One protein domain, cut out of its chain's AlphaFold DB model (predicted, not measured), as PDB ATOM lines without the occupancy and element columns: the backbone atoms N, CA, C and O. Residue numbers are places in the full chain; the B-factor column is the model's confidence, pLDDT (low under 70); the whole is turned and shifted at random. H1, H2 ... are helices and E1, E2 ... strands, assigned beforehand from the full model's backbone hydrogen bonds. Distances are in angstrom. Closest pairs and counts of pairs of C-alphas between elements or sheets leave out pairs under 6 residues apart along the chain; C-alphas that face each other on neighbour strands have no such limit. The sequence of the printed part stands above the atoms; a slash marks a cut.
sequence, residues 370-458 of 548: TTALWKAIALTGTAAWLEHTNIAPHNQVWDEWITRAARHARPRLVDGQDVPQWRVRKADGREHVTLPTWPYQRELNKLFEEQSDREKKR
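This is residues 370 to 458 of the 548 residues of an uncharacterized protein of Cyphellophora europaea CBS 101466 (UniProt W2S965). Three helices make a loose core, in which H3 packs on H4 and, at its last residues, on H1; at one end two strand hairpins, E1 with E2 and E3 with E4, splay apart. At the opposite end residues 452 to 458 stick out, and short H2 is near H3. The printed part has 89 residues, in the order H1 H2 H3 E1 E2 E3 E4 H4, with two antiparallel two-stranded sheets. The class is mixed, helices and strands; the whole is loose, radius of gyration of the C-alphas 15.7 A, and spans 55 by 29 by 24 A.

E3, residues 423 to 427, and E4, residues 430 to 434, form an antiparallel hairpin at 144 degrees, with N 425 and O 432 2.8 A apart, within hydrogen-bond range. E1, residues 412 to 414, and E2, residues 417 to 419, form another hairpin at 133 degrees, with N 412 and O 419 at 2.8 A; E2 and E3 are apart. H3, residues 396 to 409, touches H4, residues 440 to 456, at a shallow tilt of 29 degrees, opposite ways; their closest C-alphas, of Val 397 and Leu 447, are 5.8 A apart. H3 touches H1, residues 370 to 380, with residues 405 to 409 alone, at a steep tilt of 44 degrees; the closest C-alphas are Ala 378 and Ala 409, 4.5 A. Every O i to N i+4 pair is within range in H1 and H4; H3 has 9 of 10, and H2, residues 384 to 388, 0 of 1, with 1 of 2 O i to N i+3 pairs.

H4 is 24.7 A long and ends at C-alpha 456 (87.775, 43.811, -26.288). H3 is 19.7 A and H1 15.5 A long, H1 beginning at C-alpha 370 (86.976, 26.167, -7.538).

The C-alphas farthest apart, of Gly 429 and Arg 458, are 57.2 A apart. The printed part has no cut and no long link; residue 428 is under pLDDT 70.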
ATOM      1  N   THR A 370      87.281  26.866  -6.276       90.44
ATOM      2  CA  THR A 370      86.976  26.167  -7.538       90.44
ATOM      3  C   THR A 370      87.273  24.662  -7.476       90.44
ATOM      4  O   THR A 370      86.528  23.877  -8.059       90.44
ATOM      5  N   THR A 371      88.319  24.234  -6.750       89.38
ATOM      6  CA  THR A 371      88.570  22.805  -6.479       89.38
ATOM      7  C   THR A 371      87.451  22.227  -5.624       89.38
ATOM      8  O   THR A 371      86.917  21.174  -5.960       89.38
ATOM      9  N   ALA A 372      87.088  22.903  -4.533       90.81
ATOM     10  CA  ALA A 372      86.081  22.418  -3.596       90.81
ATOM     11  C   ALA A 372      84.691  22.313  -4.254       90.81
ATOM     12  O   ALA A 372      84.030  21.279  -4.172       90.81
ATOM     13  N   LEU A 373      84.310  23.336  -5.023       92.94
ATOM     14  CA  LEU A 373      83.087  23.366  -5.816       92.94
ATOM     15  C   LEU A 373      83.074  22.277  -6.904       92.94
ATOM     16  O   LEU A 373      82.067  21.587  -7.059       92.94
ATOM     17  N   TRP A 374      84.189  22.058  -7.618       92.19
ATOM     18  CA  TRP A 374      84.295  20.937  -8.563       92.19
ATOM     19  C   TRP A 374      84.138  19.586  -7.861       92.19
ATOM     20  O   TRP A 374      83.345  18.767  -8.318       92.19
ATOM     21  N   LYS A 375      84.835  19.359  -6.737       90.88
ATOM     22  CA  LYS A 375      84.692  18.130  -5.940       90.88
ATOM     23  C   LYS A 375      83.224  17.906  -5.540       90.88
ATOM     24  O   LYS A 375      82.720  16.805  -5.731       90.88
ATOM     25  N   ALA A 376      82.515  18.934  -5.068       92.50
ATOM     26  CA  ALA A 376      81.105  18.830  -4.685       92.50
ATOM     27  C   ALA A 376      80.172  18.474  -5.863       92.50
ATOM     28  O   ALA A 376      79.342  17.569  -5.742       92.50
ATOM     29  N   ILE A 377      80.330  19.130  -7.021       93.00
ATOM     30  CA  ILE A 377      79.569  18.813  -8.246       93.00
ATOM     31  C   ILE A 377      79.890  17.386  -8.730       93.00
ATOM     32  O   ILE A 377      78.985  16.638  -9.094       93.00
ATOM     33  N   ALA A 378      81.163  16.981  -8.699       91.38
ATOM     34  CA  ALA A 378      81.603  15.648  -9.104       91.38
ATOM     35  C   ALA A 378      81.051  14.537  -8.193       91.38
ATOM     36  O   ALA A 378      80.687  13.478  -8.697       91.38
ATOM     37  N   LEU A 379      80.957  14.777  -6.881       91.00
ATOM     38  CA  LEU A 379      80.414  13.824  -5.905       91.00
ATOM     39  C   LEU A 379      78.898  13.629  -6.035       91.00
ATOM     40  O   LEU A 379      78.424  12.497  -6.062       91.00
ATOM     41  N   THR A 380      78.142  14.723  -6.139       91.00
ATOM     42  CA  THR A 380      76.675  14.695  -6.304       91.00
ATOM     43  C   THR A 380      76.236  14.212  -7.692       91.00
ATOM     44  O   THR A 380      75.102  13.767  -7.875       91.00
ATOM     45  N   GLY A 381      77.111  14.324  -8.699       89.00
ATOM     46  CA  GLY A 381      76.799  14.028 -10.099       89.00
ATOM     47  C   GLY A 381      75.877  15.061 -10.763       89.00
ATOM     48  O   GLY A 381      75.478  14.885 -11.912       89.00
ATOM     49  N   THR A 382      75.523  16.143 -10.066       89.94
ATOM     50  CA  THR A 382      74.606  17.183 -10.548       89.94
ATOM     51  C   THR A 382      75.029  18.555 -10.034       89.94
ATOM     52  O   THR A 382      75.637  18.679  -8.976       89.94
ATOM     53  N   ALA A 383      74.698  19.603 -10.785       92.12
ATOM     54  CA  ALA A 383      74.906  20.990 -10.378       92.12
ATOM     55  C   ALA A 383      73.596  21.765 -10.159       92.12
ATOM     56  O   ALA A 383      73.653  22.940  -9.814       92.12
ATOM     57  N   ALA A 384      72.426  21.131 -10.323       89.88
ATOM     58  CA  ALA A 384      71.119  21.794 -10.216       89.88
ATOM     59  C   ALA A 384      70.899  22.484  -8.854       89.88
ATOM     60  O   ALA A 384      70.236  23.512  -8.767       89.88
ATOM     61  N   TRP A 385      71.522  21.970  -7.789       91.56
ATOM     62  CA  TRP A 385      71.509  22.595  -6.466       91.56
ATOM     63  C   TRP A 385      72.170  23.981  -6.420       91.56
ATOM     64  O   TRP A 385      71.843  24.756  -5.527       91.56
ATOM     65  N   LEU A 386      73.052  24.329  -7.365       92.56
ATOM     66  CA  LEU A 386      73.656  25.663  -7.427       92.56
ATOM     67  C   LEU A 386      72.684  26.724  -7.953       92.56
ATOM     68  O   LEU A 386      72.749  27.857  -7.482       92.56
ATOM     69  N   GLU A 387      71.752  26.360  -8.843       87.31
ATOM     70  CA  GLU A 387      70.799  27.273  -9.509       87.31
ATOM     71  C   GLU A 387      69.867  28.015  -8.534       87.31
ATOM     72  O   GLU A 387      69.243  29.015  -8.889       87.31
ATOM     73  N   HIS A 388      69.756  27.534  -7.295       82.50
ATOM     74  CA  HIS A 388      68.928  28.128  -6.242       82.50
ATOM     75  C   HIS A 388      69.752  28.777  -5.117       82.50
ATOM     76  O   HIS A 388      69.201  29.159  -4.086       82.50
ATOM     77  N   THR A 389      71.070  28.910  -5.296       89.56
ATOM     78  CA  THR A 389      72.003  29.369  -4.257       89.56
ATOM     79  C   THR A 389      72.828  30.572  -4.704       89.56
ATOM     80  O   THR A 389      73.010  30.822  -5.890       89.56
ATOM     81  N   ASN A 390      73.411  31.270  -3.730       88.81
ATOM     82  CA  ASN A 390      74.421  32.308  -3.957       88.81
ATOM     83  C   ASN A 390      75.840  31.793  -3.638       88.81
ATOM     84  O   ASN A 390      76.676  32.549  -3.151       88.81
ATOM     85  N   ILE A 391      76.092  30.490  -3.833       89.94
ATOM     86  CA  ILE A 391      77.394  29.859  -3.550       89.94
ATOM     87  C   ILE A 391      78.405  30.211  -4.647       89.94
ATOM     88  O   ILE A 391      79.526  30.616  -4.348       89.94
ATOM     89  N   ALA A 392      78.009  30.087  -5.916       89.00
ATOM     90  CA  ALA A 392      78.801  30.552  -7.050       89.00
ATOM     91  C   ALA A 392      78.429  32.008  -7.415       89.00
ATOM     92  O   ALA A 392      77.270  32.395  -7.247       89.00
ATOM     93  N   PRO A 393      79.364  32.829  -7.931       89.62
ATOM     94  CA  PRO A 393      79.040  34.168  -8.418       89.62
ATOM     95  C   PRO A 393      78.176  34.116  -9.685       89.62
ATOM     96  O   PRO A 393      78.600  33.552 -10.691       89.62
ATOM     97  N   HIS A 394      77.010  34.764  -9.663       86.94
ATOM     98  CA  HIS A 394      76.086  34.852 -10.804       86.94
ATOM     99  C   HIS A 394      76.684  35.661 -11.968       86.94
ATOM    100  O   HIS A 394      76.550  36.886 -12.021       86.94
ATOM    101  N   ASN A 395      77.375  34.992 -12.895       91.12
ATOM    102  CA  ASN A 395      77.815  35.570 -14.164       91.12
ATOM    103  C   ASN A 395      77.997  34.503 -15.255       91.12
ATOM    104  O   ASN A 395      78.263  33.338 -14.967       91.12
ATOM    105  N   GLN A 396      77.968  34.945 -16.518       89.06
ATOM    106  CA  GLN A 396      77.997  34.077 -17.701       89.06
ATOM    107  C   GLN A 396      79.178  33.085 -17.745       89.06
ATOM    108  O   GLN A 396      79.039  32.003 -18.315       89.06
ATOM    109  N   VAL A 397      80.337  33.428 -17.169       92.25
ATOM    110  CA  VAL A 397      81.499  32.527 -17.111       92.25
ATOM    111  C   VAL A 397      81.293  31.423 -16.080       92.25
ATOM    112  O   VAL A 397      81.594  30.269 -16.381       92.25
ATOM    113  N   TRP A 398      80.742  31.733 -14.905       91.81
ATOM    114  CA  TRP A 398      80.365  30.705 -13.935       91.81
ATOM    115  C   TRP A 398      79.190  29.863 -14.430       91.81
ATOM    116  O   TRP A 398      79.274  28.644 -14.330       91.81
ATOM    117  N   ASP A 399      78.170  30.453 -15.057       92.50
ATOM    118  CA  ASP A 399      77.047  29.712 -15.650       92.50
ATOM    119  C   ASP A 399      77.545  28.688 -16.691       92.50
ATOM    120  O   ASP A 399      77.178  27.506 -16.671       92.50
ATOM    121  N   GLU A 400      78.448  29.113 -17.586       93.00
ATOM    122  CA  GLU A 400      79.045  28.235 -18.592       93.00
ATOM    123  C   GLU A 400      80.012  27.208 -17.971       93.00
ATOM    124  O   GLU A 400      80.018  26.046 -18.390       93.00
ATOM    125  N   TRP A 401      80.785  27.580 -16.945       94.56
ATOM    126  CA  TRP A 401      81.673  26.659 -16.224       94.56
ATOM    127  C   TRP A 401      80.893  25.587 -15.459       94.56
ATOM    128  O   TRP A 401      81.221  24.410 -15.583       94.56
ATOM    129  N   ILE A 402      79.826  25.955 -14.744       94.06
ATOM    130  CA  ILE A 402      78.924  25.030 -14.042       94.06
ATOM    131  C   ILE A 402      78.265  24.090 -15.061       94.06
ATOM    132  O   ILE A 402      78.244  22.875 -14.864       94.06
ATOM    133  N   THR A 403      77.836  24.611 -16.216       93.56
ATOM    134  CA  THR A 403      77.281  23.808 -17.322       93.56
ATOM    135  C   THR A 403      78.319  22.872 -17.969       93.56
ATOM    136  O   THR A 403      77.967  21.811 -18.499       93.56
ATOM    137  N   ARG A 404      79.614  23.218 -17.961       93.50
ATOM    138  CA  ARG A 404      80.710  22.303 -18.346       93.50
ATOM    139  C   ARG A 404      80.939  21.251 -17.245       93.50
ATOM    140  O   ARG A 404      80.914  20.062 -17.554       93.50
ATOM    141  N   ALA A 405      81.047  21.659 -15.981       91.75
ATOM    142  CA  ALA A 405      81.252  20.789 -14.821       91.75
ATOM    143  C   ALA A 405      80.153  19.721 -14.684       91.75
ATOM    144  O   ALA A 405      80.455  18.530 -14.633       91.75
ATOM    145  N   ALA A 406      78.878  20.119 -14.726       91.25
ATOM    146  CA  ALA A 406      77.731  19.216 -14.627       91.25
ATOM    147  C   ALA A 406      77.762  18.099 -15.686       91.25
ATOM    148  O   ALA A 406      77.458  16.947 -15.386       91.25
ATOM    149  N   ARG A 407      78.193  18.409 -16.918       91.38
ATOM    150  CA  ARG A 407      78.333  17.413 -17.996       91.38
ATOM    151  C   ARG A 407      79.472  16.420 -17.762       91.38
ATOM    152  O   ARG A 407      79.347  15.277 -18.189       91.38
ATOM    153  N   HIS A 408      80.550  16.828 -17.092       89.94
ATOM    154  CA  HIS A 408      81.644  15.928 -16.710       89.94
ATOM    155  C   HIS A 408      81.343  15.122 -15.436       89.94
ATOM    156  O   HIS A 408      81.846  14.011 -15.301       89.94
ATOM    157  N   ALA A 409      80.513  15.649 -14.534       88.81
ATOM    158  CA  ALA A 409      80.096  14.979 -13.303       88.81
ATOM    159  C   ALA A 409      78.951  13.969 -13.488       88.81
ATOM    160  O   ALA A 409      78.876  13.001 -12.732       88.81
ATOM    161  N   ARG A 410      78.069  14.191 -14.477       88.44
ATOM    162  CA  ARG A 410      76.827  13.428 -14.696       88.44
ATOM    163  C   ARG A 410      77.028  11.904 -14.566       88.44
ATOM    164  O   ARG A 410      77.938  11.389 -15.220       88.44
ATOM    165  N   PRO A 411      76.172  11.181 -13.813       85.62
ATOM    166  CA  PRO A 411      76.182   9.723 -13.755       85.62
ATOM    167  C   PRO A 411      76.169   9.049 -15.131       85.62
ATOM    168  O   PRO A 411      75.676   9.600 -16.121       85.62
ATOM    169  N   ARG A 412      76.718   7.836 -15.185       85.62
ATOM    170  CA  ARG A 412      76.633   6.952 -16.349       85.62
ATOM    171  C   ARG A 412      75.506   5.963 -16.113       85.62
ATOM    172  O   ARG A 412      75.514   5.261 -15.107       85.62
ATOM    173  N   LEU A 413      74.583   5.877 -17.064       84.94
ATOM    174  CA  LEU A 413      73.536   4.867 -17.031       84.94
ATOM    175  C   LEU A 413      74.153   3.496 -17.351       84.94
ATOM    176  O   LEU A 413      74.661   3.295 -18.456       84.94
ATOM    177  N   VAL A 414      74.117   2.573 -16.393       83.06
ATOM    178  CA  VAL A 414      74.573   1.181 -16.530       83.06
ATOM    179  C   VAL A 414      73.419   0.284 -16.100       83.06
ATOM    180  O   VAL A 414      72.858   0.483 -15.029       83.06
ATOM    181  N   ASP A 415      73.000  -0.637 -16.970       80.56
ATOM    182  CA  ASP A 415      71.885  -1.574 -16.745       80.56
ATOM    183  C   ASP A 415      70.569  -0.922 -16.252       80.56
ATOM    184  O   ASP A 415      69.738  -1.544 -15.594       80.56
ATOM    185  N   GLY A 416      70.362   0.352 -16.608       74.75
ATOM    186  CA  GLY A 416      69.196   1.155 -16.222       74.75
ATOM    187  C   GLY A 416      69.332   1.925 -14.902       74.75
ATOM    188  O   GLY A 416      68.401   2.641 -14.542       74.75
ATOM    189  N   GLN A 417      70.468   1.828 -14.206       74.25
ATOM    190  CA  GLN A 417      70.778   2.582 -12.986       74.25
ATOM    191  C   GLN A 417      71.786   3.710 -13.257       74.25
ATOM    192  O   GLN A 417      72.712   3.549 -14.054       74.25
ATOM    193  N   ASP A 418      71.626   4.853 -12.588       77.75
ATOM    194  CA  ASP A 418      72.564   5.983 -12.665       77.75
ATOM    195  C   ASP A 418      73.765   5.755 -11.729       77.75
ATOM    196  O   ASP A 418      73.692   5.970 -10.520       77.75
ATOM    197  N   VAL A 419      74.899   5.333 -12.293       79.31
ATOM    198  CA  VAL A 419      76.137   5.064 -11.544       79.31
ATOM    199  C   VAL A 419      77.019   6.324 -11.509       79.31
ATOM    200  O   VAL A 419      77.308   6.891 -12.571       79.31
ATOM    201  N   PRO A 420      77.488   6.795 -10.335       83.12
ATOM    202  CA  PRO A 420      78.383   7.952 -10.255       83.12
ATOM    203  C   PRO A 420      79.713   7.703 -10.986       83.12
ATOM    204  O   PRO A 420      80.204   6.580 -11.059       83.12
ATOM    205  N   GLN A 421      80.335   8.763 -11.521       82.56
ATOM    206  CA  GLN A 421      81.619   8.628 -12.232       82.56
ATOM    207  C   GLN A 421      82.838   8.473 -11.312       82.56
ATOM    208  O   GLN A 421      83.912   8.101 -11.786       82.56
ATOM    209  N   TRP A 422      82.699   8.770 -10.018       83.12
ATOM    210  CA  TRP A 422      83.742   8.520  -9.027       83.12
ATOM    211  C   TRP A 422      83.763   7.046  -8.613       83.12
ATOM    212  O   TRP A 422      82.721   6.403  -8.500       83.12
ATOM    213  N   ARG A 423      84.963   6.500  -8.394       81.44
ATOM    214  CA  ARG A 423      85.165   5.097  -7.998       81.44
ATOM    215  C   ARG A 423      85.594   5.030  -6.534       81.44
ATOM    216  O   ARG A 423      86.499   5.759  -6.135       81.44
ATOM    217  N   VAL A 424      84.984   4.129  -5.760       83.25
ATOM    218  CA  VAL A 424      85.479   3.777  -4.421       83.25
ATOM    219  C   VAL A 424      86.594   2.742  -4.558       83.25
ATOM    220  O   VAL A 424      86.414   1.711  -5.206       83.25
ATOM    221  N   ARG A 425      87.734   2.995  -3.920       82.06
ATOM    222  CA  ARG A 425      88.814   2.028  -3.703       82.06
ATOM    223  C   ARG A 425      88.932   1.745  -2.210       82.06
ATOM    224  O   ARG A 425      88.777   2.649  -1.398       82.06
ATOM    225  N   LYS A 426      89.201   0.491  -1.840       80.38
ATOM    226  CA  LYS A 426      89.488   0.127  -0.446       80.38
ATOM    227  C   LYS A 426      90.994  -0.001  -0.268       80.38
ATOM    228  O   LYS A 426      91.606  -0.856  -0.901       80.38
ATOM    229  N   ALA A 427      91.565   0.867   0.557       73.75
ATOM    230  CA  ALA A 427      92.988   0.925   0.879       73.75
ATOM    231  C   ALA A 427      93.128   1.134   2.390       73.75
ATOM    232  O   ALA A 427      92.336   1.864   2.978       73.75
ATOM    233  N   ASP A 428      94.072   0.440   3.029       69.88
ATOM    234  CA  ASP A 428      94.394   0.559   4.463       69.88
ATOM    235  C   ASP A 428      93.180   0.495   5.422       69.88
ATOM    236  O   ASP A 428      93.157   1.095   6.495       69.88
ATOM    237  N   GLY A 429      92.139  -0.250   5.026       71.12
ATOM    238  CA  GLY A 429      90.878  -0.393   5.766       71.12
ATOM    239  C   GLY A 429      89.864   0.745   5.575       71.12
ATOM    240  O   GLY A 429      88.764   0.659   6.118       71.12
ATOM    241  N   ARG A 430      90.189   1.778   4.790       74.56
ATOM    242  CA  ARG A 430      89.327   2.932   4.485       74.56
ATOM    243  C   ARG A 430      88.724   2.861   3.082       74.56
ATOM    244  O   ARG A 430      89.230   2.166   2.201       74.56
ATOM    245  N   GLU A 431      87.641   3.609   2.870       80.44
ATOM    246  CA  GLU A 431      87.053   3.839   1.547       80.44
ATOM    247  C   GLU A 431      87.545   5.176   0.980       80.44
ATOM    248  O   GLU A 431      87.170   6.241   1.467       80.44
ATOM    249  N   HIS A 432      88.386   5.087  -0.048       80.88
ATOM    250  CA  HIS A 432      88.948   6.199  -0.807       80.88
ATOM    251  C   HIS A 432      88.106   6.491  -2.050       80.88
ATOM    252  O   HIS A 432      87.715   5.567  -2.766       80.88
ATOM    253  N   VAL A 433      87.848   7.766  -2.335       84.25
ATOM    254  CA  VAL A 433      87.025   8.213  -3.466       84.25
ATOM    255  C   VAL A 433      87.896   8.876  -4.527       84.25
ATOM    256  O   VAL A 433      88.312  10.029  -4.384       84.25
ATOM    257  N   THR A 434      88.107   8.168  -5.637       84.69
ATOM    258  CA  THR A 434      88.806   8.697  -6.811       84.69
ATOM    259  C   THR A 434      87.808   9.395  -7.743       84.69
ATOM    260  O   THR A 434      86.906   8.761  -8.296       84.69
ATOM    261  N   LEU A 435      87.964  10.710  -7.925       86.19
ATOM    262  CA  LEU A 435      87.076  11.562  -8.733       86.19
ATOM    263  C   LEU A 435      87.396  11.520 -10.245       86.19
ATOM    264  O   LEU A 435      88.534  11.235 -10.623       86.19
ATOM    265  N   PRO A 436      86.433  11.851 -11.135       84.00
ATOM    266  CA  PRO A 436      86.687  11.966 -12.572       84.00
ATOM    267  C   PRO A 436      87.692  13.084 -12.907       84.00
ATOM    268  O   PRO A 436      87.609  14.204 -12.402       84.00
ATOM    269  N   THR A 437      88.627  12.796 -13.815       82.69
ATOM    270  CA  THR A 437      89.670  13.736 -14.251       82.69
ATOM    271  C   THR A 437      89.128  14.772 -15.240       82.69
ATOM    272  O   THR A 437      88.843  14.451 -16.395       82.69
ATOM    273  N   TRP A 438      89.045  16.035 -14.820       84.12
ATOM    274  CA  TRP A 438      88.698  17.181 -15.671       84.12
ATOM    275  C   TRP A 438      89.567  18.390 -15.276       84.12
ATOM    276  O   TRP A 438      89.715  18.639 -14.080       84.12
ATOM    277  N   PRO A 439      90.162  19.160 -16.213       86.06
ATOM    278  CA  PRO A 439      91.024  20.305 -15.891       86.06
ATOM    279  C   PRO A 439      90.212  21.562 -15.512       86.06
ATOM    280  O   PRO A 439      90.342  22.622 -16.129       86.06
ATOM    281  N   TYR A 440      89.379  21.436 -14.476       87.50
ATOM    282  CA  TYR A 440      88.373  22.403 -14.025       87.50
ATOM    283  C   TYR A 440      88.896  23.842 -13.880       87.50
ATOM    284  O   TYR A 440      88.254  24.784 -14.347       87.50
ATOM    285  N   GLN A 441      90.085  24.025 -13.294       86.62
ATOM    286  CA  GLN A 441      90.694  25.344 -13.091       86.62
ATOM    287  C   GLN A 441      91.161  25.979 -14.411       86.62
ATOM    288  O   GLN A 441      91.018  27.183 -14.608       86.62
ATOM    289  N   ARG A 442      91.694  25.175 -15.341       88.50
ATOM    290  CA  ARG A 442      92.170  25.659 -16.646       88.50
ATOM    291  C   ARG A 442      91.004  26.079 -17.538       88.50
ATOM    292  O   ARG A 442      91.105  27.085 -18.230       88.50
ATOM    293  N   GLU A 443      89.901  25.335 -17.496       89.56
ATOM    294  CA  GLU A 443      88.675  25.690 -18.215       89.56
ATOM    295  C   GLU A 443      88.012  26.959 -17.648       89.56
ATOM    296  O   GLU A 443      87.512  27.761 -18.433       89.56
ATOM    297  N   LEU A 444      88.081  27.208 -16.331       90.19
ATOM    298  CA  LEU A 444      87.626  28.479 -15.745       90.19
ATOM    299  C   LEU A 444      88.482  29.667 -16.214       90.19
ATOM    300  O   LEU A 444      87.940  30.665 -16.685       90.19
ATOM    301  N   ASN A 445      89.813  29.552 -16.136       92.00
ATOM    302  CA  ASN A 445      90.726  30.612 -16.581       92.00
ATOM    303  C   ASN A 445      90.503  30.953 -18.069       92.00
ATOM    304  O   ASN A 445      90.342  32.117 -18.425       92.00
ATOM    305  N   LYS A 446      90.392  29.925 -18.919       93.56
ATOM    306  CA  LYS A 446      90.090  30.054 -20.352       93.56
ATOM    307  C   LYS A 446      88.746  30.741 -20.621       93.56
ATOM    308  O   LYS A 446      88.650  31.527 -21.554       93.56
ATOM    309  N   LEU A 447      87.712  30.480 -19.819       92.06
ATOM    310  CA  LEU A 447      86.425  31.172 -19.950       92.06
ATOM    311  C   LEU A 447      86.533  32.671 -19.621       92.06
ATOM    312  O   LEU A 447      85.941  33.487 -20.329       92.06
ATOM    313  N   PHE A 448      87.332  33.056 -18.619       92.19
ATOM    314  CA  PHE A 448      87.627  34.470 -18.348       92.19
ATOM    315  C   PHE A 448      88.461  35.125 -19.461       92.19
ATOM    316  O   PHE A 448      88.183  36.266 -19.839       92.19
ATOM    317  N   GLU A 449      89.434  34.413 -20.037       91.88
ATOM    318  CA  GLU A 449      90.179  34.862 -21.223       91.88
ATOM    319  C   GLU A 449      89.233  35.081 -22.417       91.88
ATOM    320  O   GLU A 449      89.233  36.163 -23.008       91.88
ATOM    321  N   GLU A 450      88.362  34.112 -22.720       91.81
ATOM    322  CA  GLU A 450      87.334  34.219 -23.761       91.81
ATOM    323  C   GLU A 450      86.363  35.386 -23.506       91.81
ATOM    324  O   GLU A 450      86.020  36.098 -24.454       91.81
ATOM    325  N   GLN A 451      85.930  35.629 -22.262       89.75
ATOM    326  CA  GLN A 451      85.088  36.785 -21.926       89.75
ATOM    327  C   GLN A 451      85.834  38.104 -22.162       89.75
ATOM    328  O   GLN A 451      85.298  38.985 -22.835       89.75
ATOM    329  N   SER A 452      87.066  38.227 -21.662       88.31
ATOM    330  CA  SER A 452      87.904  39.421 -21.839       88.31
ATOM    331  C   SER A 452      88.126  39.730 -23.322       88.31
ATOM    332  O   SER A 452      88.037  40.877 -23.756       88.31
ATOM    333  N   ASP A 453      88.351  38.702 -24.138       89.31
ATOM    334  CA  ASP A 453      88.514  38.848 -25.581       89.31
ATOM    335  C   ASP A 453      87.212  39.168 -26.321       89.31
ATOM    336  O   ASP A 453      87.242  39.928 -27.289       89.31
ATOM    337  N   ARG A 454      86.066  38.632 -25.880       86.69
ATOM    338  CA  ARG A 454      84.742  39.047 -26.380       86.69
ATOM    339  C   ARG A 454      84.468  40.511 -26.030       86.69
ATOM    340  O   ARG A 454      83.908  41.220 -26.858       86.69
ATOM    341  N   GLU A 455      84.883  40.975 -24.853       85.31
ATOM    342  CA  GLU A 455      84.713  42.358 -24.396       85.31
ATOM    343  C   GLU A 455      85.590  43.349 -25.173       85.31
ATOM    344  O   GLU A 455      85.057  44.318 -25.708       85.31
ATOM    345  N   LYS A 456      86.883  43.049 -25.381       86.00
ATOM    346  CA  LYS A 456      87.775  43.811 -26.288       86.00
ATOM    347  C   LYS A 456      87.228  43.918 -27.719       86.00
ATOM    348  O   LYS A 456      87.546  44.868 -28.427       86.00
ATOM    349  N   LYS A 457      86.439  42.926 -28.157       84.50
ATOM    350  CA  LYS A 457      85.810  42.851 -29.489       84.50
ATOM    351  C   LYS A 457      84.408  43.474 -29.540       84.50
ATOM    352  O   LYS A 457      83.831  43.538 -30.625       84.50
ATOM    353  N   ARG A 458      83.841  43.947 -28.420       79.12
ATOM    354  CA  ARG A 458      82.598  44.737 -28.454       79.12
ATOM    355  C   ARG A 458      82.892  46.073 -29.147       79.12
ATOM    356  O   ARG A 458      83.903  46.697 -28.825       79.12
TER     357      ARG A 458